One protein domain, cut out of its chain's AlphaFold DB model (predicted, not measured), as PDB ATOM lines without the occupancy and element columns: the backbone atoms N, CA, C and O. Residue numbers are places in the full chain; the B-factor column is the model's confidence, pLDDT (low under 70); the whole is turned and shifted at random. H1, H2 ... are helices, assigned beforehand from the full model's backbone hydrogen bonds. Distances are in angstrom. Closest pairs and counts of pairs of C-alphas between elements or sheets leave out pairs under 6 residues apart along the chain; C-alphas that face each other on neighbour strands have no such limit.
ATOM      1  N   SER A  98     -27.075  13.468  34.811       84.88
ATOM      2  CA  SER A  98     -27.616  14.834  34.804       84.88
ATOM      3  C   SER A  98     -28.208  15.253  36.155       84.88
ATOM      4  O   SER A  98     -28.051  16.403  36.569       84.88
ATOM      5  N   ARG A  99     -28.843  14.319  36.876       84.00
ATOM      6  CA  ARG A  99     -29.384  14.554  38.221       84.00
ATOM      7  C   ARG A  99     -28.264  14.770  39.230       84.00
ATOM      8  O   ARG A  99     -28.344  15.718  40.003       84.00
ATOM      9  N   LEU A 100     -27.198  13.966  39.153       82.81
ATOM     10  CA  LEU A 100     -26.002  14.157  39.977       82.81
ATOM     11  C   LEU A 100     -25.414  15.553  39.788       82.81
ATOM     12  O   LEU A 100     -25.107  16.227  40.767       82.81
ATOM     13  N   VAL A 101     -25.247  15.978  38.534       87.31
ATOM     14  CA  VAL A 101     -24.689  17.298  38.228       87.31
ATOM     15  C   VAL A 101     -25.552  18.383  38.861       87.31
ATOM     16  O   VAL A 101     -25.024  19.186  39.623       87.31
ATOM     17  N   ARG A 102     -26.874  18.368  38.640       87.88
ATOM     18  CA  ARG A 102     -27.787  19.357  39.241       87.88
ATOM     19  C   ARG A 102     -27.676  19.410  40.761       87.88
ATOM     20  O   ARG A 102     -27.642  20.498  41.320       87.88
ATOM     21  N   GLU A 103     -27.615  18.262  41.417       84.19
ATOM     22  CA  GLU A 103     -27.594  18.181  42.876       84.19
ATOM     23  C   GLU A 103     -26.257  18.637  43.467       84.19
ATOM     24  O   GLU A 103     -26.236  19.424  44.406       84.19
ATOM     25  N   VAL A 104     -25.132  18.237  42.864       84.38
ATOM     26  CA  VAL A 104     -23.800  18.726  43.261       84.38
ATOM     27  C   VAL A 104     -23.722  20.240  43.110       84.38
ATOM     28  O   VAL A 104     -23.234  20.924  44.005       84.38
ATOM     29  N   GLN A 105     -24.219  20.769  41.995       88.25
ATOM     30  CA  GLN A 105     -24.217  22.205  41.748       88.25
ATOM     31  C   GLN A 105     -25.138  22.947  42.724       88.25
ATOM     32  O   GLN A 105     -24.716  23.952  43.291       88.25
ATOM     33  N   ALA A 106     -26.349  22.437  42.972       86.94
ATOM     34  CA  ALA A 106     -27.285  23.001  43.944       86.94
ATOM     35  C   ALA A 106     -26.692  23.032  45.359       86.94
ATOM     36  O   ALA A 106     -26.724  24.076  46.005       86.94
ATOM     37  N   ASN A 107     -26.067  21.935  45.794       85.38
ATOM     38  CA  ASN A 107     -25.431  21.837  47.108       85.38
ATOM     39  C   ASN A 107     -24.215  22.764  47.239       85.38
ATOM     40  O   ASN A 107     -23.984  23.349  48.294       85.38
ATOM     41  N   CYS A 108     -23.424  22.923  46.171       84.75
ATOM     42  CA  CYS A 108     -22.339  23.901  46.168       84.75
ATOM     43  C   CYS A 108     -22.886  25.326  46.304       84.75
ATOM     44  O   CYS A 108     -22.371  26.082  47.122       84.75
ATOM     45  N   MET A 109     -23.945  25.670  45.566       86.50
ATOM     46  CA  MET A 109     -24.571  26.992  45.653       86.50
ATOM     47  C   MET A 109     -25.161  27.259  47.043       86.50
ATOM     48  O   MET A 109     -24.914  28.323  47.599       86.50
ATOM     49  N   SER A 110     -25.863  26.291  47.643       86.00
ATOM     50  CA  SER A 110     -26.417  26.439  48.998       86.00
ATOM     51  C   SER A 110     -25.332  26.573  50.069       86.00
ATOM     52  O   SER A 110     -25.550  27.215  51.088       86.00
ATOM     53  N   ALA A 111     -24.157  25.983  49.841       86.06
ATOM     54  CA  ALA A 111     -22.997  26.105  50.718       86.06
ATOM     55  C   ALA A 111     -22.143  27.363  50.445       86.06
ATOM     56  O   ALA A 111     -21.083  27.512  51.051       86.06
ATOM     57  N   GLY A 112     -22.543  28.238  49.512       87.00
ATOM     58  CA  GLY A 112     -21.765  29.421  49.122       87.00
ATOM     59  C   GLY A 112     -20.459  29.098  48.381       87.00
ATOM     60  O   GLY A 112     -19.563  29.936  48.290       87.00
ATOM     61  N   LEU A 113     -20.321  27.878  47.857       85.94
ATOM     62  CA  LEU A 113     -19.138  27.408  47.144       85.94
ATOM     63  C   LEU A 113     -19.302  27.574  45.631       85.94
ATOM     64  O   LEU A 113     -20.383  27.394  45.067       85.94
ATOM     65  N   LYS A 114     -18.186  27.826  44.937       84.81
ATOM     66  CA  LYS A 114     -18.179  27.866  43.471       84.81
ATOM     67  C   LYS A 114     -18.546  26.496  42.901       84.81
ATOM     68  O   LYS A 114     -17.836  25.508  43.094       84.81
ATOM     69  N   SER A 115     -19.644  26.476  42.156       86.12
ATOM     70  CA  SER A 115     -20.164  25.286  41.497       86.12
ATOM     71  C   SER A 115     -19.169  24.723  40.461       86.12
ATOM     72  O   SER A 115     -18.658  25.481  39.629       86.12
ATOM     73  N   PRO A 116     -18.851  23.414  40.490       87.56
ATOM     74  CA  PRO A 116     -17.948  22.798  39.524       87.56
ATOM     75  C   PRO A 116     -18.616  22.572  38.156       87.56
ATOM     76  O   PRO A 116     -19.824  22.349  38.044       87.56
ATOM     77  N   ASN A 117     -17.803  22.565  37.093       90.62
ATOM     78  CA  ASN A 117     -18.252  22.203  35.746       90.62
ATOM     79  C   ASN A 117     -18.618  20.704  35.693       90.62
ATOM     80  O   ASN A 117     -17.962  19.878  36.331       90.62
ATOM     81  N   TRP A 118     -19.624  20.333  34.895       86.06
ATOM     82  CA  TRP A 118     -20.030  18.940  34.683       86.06
ATOM     83  C   TRP A 118     -18.864  18.031  34.262       86.06
ATOM     84  O   TRP A 118     -18.797  16.892  34.721       86.06
ATOM     85  N   ARG A 119     -17.903  18.530  33.463       89.56
ATOM     86  CA  ARG A 119     -16.689  17.773  33.093       89.56
ATOM     87  C   ARG A 119     -15.832  17.449  34.311       89.56
ATOM     88  O   ARG A 119     -15.334  16.337  34.441       89.56
ATOM     89  N   THR A 120     -15.703  18.404  35.230       85.75
ATOM     90  CA  THR A 120     -14.989  18.216  36.496       85.75
ATOM     91  C   THR A 120     -15.695  17.190  37.372       85.75
ATOM     92  O   THR A 120     -15.022  16.375  37.990       85.75
ATOM     93  N   ILE A 121     -17.031  17.199  37.411       84.75
ATOM     94  CA  ILE A 121     -17.826  16.200  38.143       84.75
ATOM     95  C   ILE A 121     -17.645  14.813  37.515       84.75
ATOM     96  O   ILE A 121     -17.470  13.842  38.243       84.75
ATOM     97  N   LYS A 122     -17.625  14.719  36.180       84.62
ATOM     98  CA  LYS A 122     -17.419  13.458  35.456       84.62
ATOM     99  C   LYS A 122     -16.051  12.846  35.763       84.62
ATOM    100  O   LYS A 122     -16.007  11.732  36.268       84.62
ATOM    101  N   ALA A 123     -14.974  13.607  35.557       83.12
ATOM    102  CA  ALA A 123     -13.610  13.150  35.836       83.12
ATOM    103  C   ALA A 123     -13.461  12.686  37.292       83.12
ATOM    104  O   ALA A 123     -12.878  11.653  37.578       83.12
ATOM    105  N   ARG A 124     -14.075  13.421  38.218       80.62
ATOM    106  CA  ARG A 124     -14.108  13.100  39.644       80.62
ATOM    107  C   ARG A 124     -14.870  11.819  39.994       80.62
ATOM    108  O   ARG A 124     -14.547  11.184  40.984       80.62
ATOM    109  N   VAL A 125     -15.905  11.473  39.236       78.81
ATOM    110  CA  VAL A 125     -16.653  10.217  39.401       78.81
ATOM    111  C   VAL A 125     -15.890   9.038  38.798       78.81
ATOM    112  O   VAL A 125     -16.028   7.919  39.282       78.81
ATOM    113  N   GLU A 126     -15.122   9.279  37.737       77.56
ATOM    114  CA  GLU A 126     -14.257   8.284  37.091       77.56
ATOM    115  C   GLU A 126     -12.989   7.997  37.909       77.56
ATOM    116  O   GLU A 126     -12.530   6.863  37.906       77.56
ATOM    117  N   ASP A 127     -12.492   8.986  38.654       74.62
ATOM    118  CA  ASP A 127     -11.370   8.871  39.602       74.62
ATOM    119  C   ASP A 127     -11.712   8.023  40.843       74.62
ATOM    120  O   ASP A 127     -10.828   7.522  41.532       74.62
ATOM    121  N   ILE A 128     -13.004   7.836  41.146       72.19
ATOM    122  CA  ILE A 128     -13.420   6.903  42.198       72.19
ATOM    123  C   ILE A 128     -13.130   5.489  41.703       72.19
ATOM    124  O   ILE A 128     -13.713   5.053  40.709       72.19
ATOM    125  N   ASP A 129     -12.286   4.783  42.455       64.50
ATOM    126  CA  ASP A 129     -11.928   3.387  42.226       64.50
ATOM    127  C   ASP A 129     -13.140   2.537  41.790       64.50
ATOM    128  O   ASP A 129     -14.214   2.544  42.412       64.50
ATOM    129  N   LEU A 130     -12.961   1.819  40.680       66.44
ATOM    130  CA  LEU A 130     -13.987   1.006  40.029       66.44
ATOM    131  C   LEU A 130     -14.546  -0.061  40.973       66.44
ATOM    132  O   LEU A 130     -15.750  -0.327  40.930       66.44
ATOM    133  N   GLU A 131     -13.707  -0.625  41.847       59.34
ATOM    134  CA  GLU A 131     -14.123  -1.629  42.827       59.34
ATOM    135  C   GLU A 131     -15.070  -1.012  43.863       59.34
ATOM    136  O   GLU A 131     -16.165  -1.526  44.119       59.34
ATOM    137  N   THR A 132     -14.692   0.149  44.397       65.19
ATOM    138  CA  THR A 132     -15.513   0.933  45.321       65.19
ATOM    139  C   THR A 132     -16.826   1.341  44.652       65.19
ATOM    140  O   THR A 132     -17.906   1.146  45.209       65.19
ATOM    141  N   ARG A 133     -16.794   1.808  43.402       67.06
ATOM    142  CA  ARG A 133     -18.009   2.171  42.658       67.06
ATOM    143  C   ARG A 133     -18.944   0.977  42.446       67.06
ATOM    144  O   ARG A 133     -20.158   1.117  42.609       67.06
ATOM    145  N   ALA A 134     -18.397  -0.182  42.089       65.38
ATOM    146  CA  ALA A 134     -19.162  -1.392  41.812       65.38
ATOM    147  C   ALA A 134     -19.778  -1.996  43.084       65.38
ATOM    148  O   ALA A 134     -20.939  -2.413  43.056       65.38
ATOM    149  N   LYS A 135     -19.055  -1.977  44.216       66.31
ATOM    150  CA  LYS A 135     -19.578  -2.409  45.526       66.31
ATOM    151  C   LYS A 135     -20.790  -1.584  45.947       66.31
ATOM    152  O   LYS A 135     -21.829  -2.150  46.273       66.31
ATOM    153  N   TRP A 136     -20.692  -0.257  45.872       66.38
ATOM    154  CA  TRP A 136     -21.775   0.637  46.291       66.38
ATOM    155  C   TRP A 136     -22.999   0.566  45.363       66.38
ATOM    156  O   TRP A 136     -24.136   0.711  45.807       66.38
ATOM    157  N   ARG A 137     -22.786   0.276  44.071       65.94
ATOM    158  CA  ARG A 137     -23.863   0.047  43.090       65.94
ATOM    159  C   ARG A 137     -24.459  -1.363  43.125       65.94
ATOM    160  O   ARG A 137     -25.452  -1.601  42.446       65.94
ATOM    161  N   GLY A 138     -23.874  -2.296  43.879       64.75
ATOM    162  CA  GLY A 138     -24.293  -3.702  43.891       64.75
ATOM    163  C   GLY A 138     -23.968  -4.462  42.596       64.75
ATOM    164  O   GLY A 138     -24.559  -5.509  42.324       64.75
ATOM    165  N   GLU A 139     -23.030  -3.966  41.785       69.69
ATOM    166  CA  GLU A 139     -22.642  -4.546  40.493       69.69
ATOM    167  C   GLU A 139     -21.712  -5.762  40.697       69.69
ATOM    168  O   GLU A 139     -20.511  -5.718  40.425       69.69
ATOM    169  N   LYS A 140     -22.278  -6.888  41.166       68.12
ATOM    170  CA  LYS A 140     -21.545  -8.122  41.538       68.12
ATOM    171  C   LYS A 140     -20.600  -8.659  40.449       68.12
ATOM    172  O   LYS A 140     -19.566  -9.236  40.774       68.12
ATOM    173  N   LYS A 141     -20.943  -8.479  39.166       70.19
ATOM    174  CA  LYS A 141     -20.114  -8.919  38.025       70.19
ATOM    175  C   LYS A 141     -18.822  -8.107  37.896       70.19
ATOM    176  O   LYS A 141     -17.774  -8.690  37.657       70.19
ATOM    177  N   ILE A 142     -18.900  -6.790  38.088       63.69
ATOM    178  CA  ILE A 142     -17.743  -5.892  37.975       63.69
ATOM    179  C   ILE A 142     -16.829  -6.079  39.182       63.69
ATOM    180  O   ILE A 142     -15.630  -6.219  39.002       63.69
ATOM    181  N   VAL A 143     -17.396  -6.226  40.386       61.94
ATOM    182  CA  VAL A 143     -16.613  -6.560  41.589       61.94
ATOM    183  C   VAL A 143     -15.810  -7.852  41.388       61.94
ATOM    184  O   VAL A 143     -14.615  -7.870  41.654       61.94
ATOM    185  N   LYS A 144     -16.429  -8.921  40.862       62.16
ATOM    186  CA  LYS A 144     -15.713 -10.174  40.559       62.16
ATOM    187  C   LYS A 144     -14.629 -10.002  39.489       62.16
ATOM    188  O   LYS A 144     -13.566 -10.590  39.634       62.16
ATOM    189  N   ALA A 145     -14.886  -9.219  38.443       66.88
ATOM    190  CA  ALA A 145     -13.921  -8.986  37.367       66.88
ATOM    191  C   ALA A 145     -12.693  -8.188  37.842       66.88
ATOM    192  O   ALA A 145     -11.566  -8.535  37.499       66.88
ATOM    193  N   THR A 146     -12.903  -7.158  38.668       59.69
ATOM    194  CA  THR A 146     -11.818  -6.356  39.250       59.69
ATOM    195  C   THR A 146     -10.967  -7.178  40.222       59.69
ATOM    196  O   THR A 146      -9.748  -7.073  40.182       59.69
ATOM    197  N   ILE A 147     -11.584  -8.054  41.026       60.16
ATOM    198  CA  ILE A 147     -10.862  -8.973  41.926       60.16
ATOM    199  C   ILE A 147     -10.065 -10.028  41.141       60.16
ATOM    200  O   ILE A 147      -8.977 -10.387  41.559       60.16
ATOM    201  N   ALA A 148     -10.579 -10.511  40.007       54.81
ATOM    202  CA  ALA A 148      -9.934 -11.561  39.211       54.81
ATOM    203  C   ALA A 148      -8.728 -11.091  38.375       54.81
ATOM    204  O   ALA A 148      -8.037 -11.922  37.796       54.81
ATOM    205  N   THR A 149      -8.505  -9.779  38.266       56.44
ATOM    206  CA  THR A 149      -7.391  -9.196  37.492       56.44
ATOM    207  C   THR A 149      -6.180  -8.864  38.383       56.44
ATOM    208  O   THR A 149      -5.133  -8.485  37.866       56.44
TER     209      THR A 149
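This is residues 98 to 149 of the 150 residues of the protein "Helix-turn-helix domain-containing protein" of Mesorhizobium sp (UniProt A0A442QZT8). A loose string of four short helices runs from one end of a rod-shaped outline to the other: H1 and H2 make an open pair at one end, and H3 and H4 fold back on each other as a small helical hairpin at the other end. There is no shared core, and H2 leads from the first pair to the hairpin. The printed part has 52 residues with four named helices, H1, H2, H3 and H4 along the chain, and no named strand; its class is all helix. It is loose, with a radius of gyration of the C-alphas of 14.3 A and spans of 43 by 17 by 17 A.

H1, residues 98 to 110, is the longest helix, 18.4 A from first to last C-alpha, and begins at C-alpha 98 at (-27.616, 14.834, 34.804). H2, residues 118 to 126, measures 12.4 A and begins at C-alpha 118 at (-20.030, 18.940, 34.683). H3, residues 130 to 137, measures 10.4 A. H4, residues 140 to 148, measures 12.3 A and ends at C-alpha 148 at (-9.934, -11.561, 39.211).

H1 and H2 are close but not clearly touching; their closest C-alphas, those of Val 101 and Trp 118, are 6.1 A apart. Their lines are only just about perpendicular, at 70.4 degrees. H2 and H3 meet only through their link. H3 and H4 touch as a hairpin, with their closest C-alphas, those of Glu 131 and Val 143, 5.7 A apart. They run opposite ways at a shallow tilt of 23 degrees. H1 is apart from H3 and H4, and H2 is apart from H4. In H1, H2, H3 and H4 every O i to N i+4 pair is within hydrogen-bond range.

The two C-alphas farthest apart, those of Gly 112 and Ala 148, are 43.8 A apart. The printed part has no cut. The link from H1 to H2 is short, with 7 residues, and those from H2 to H3 and from H3 to H4 are tight. The mean pLDDT of the printed part is 76.2; residues 129 to 140 and 142 to 149 are under 70.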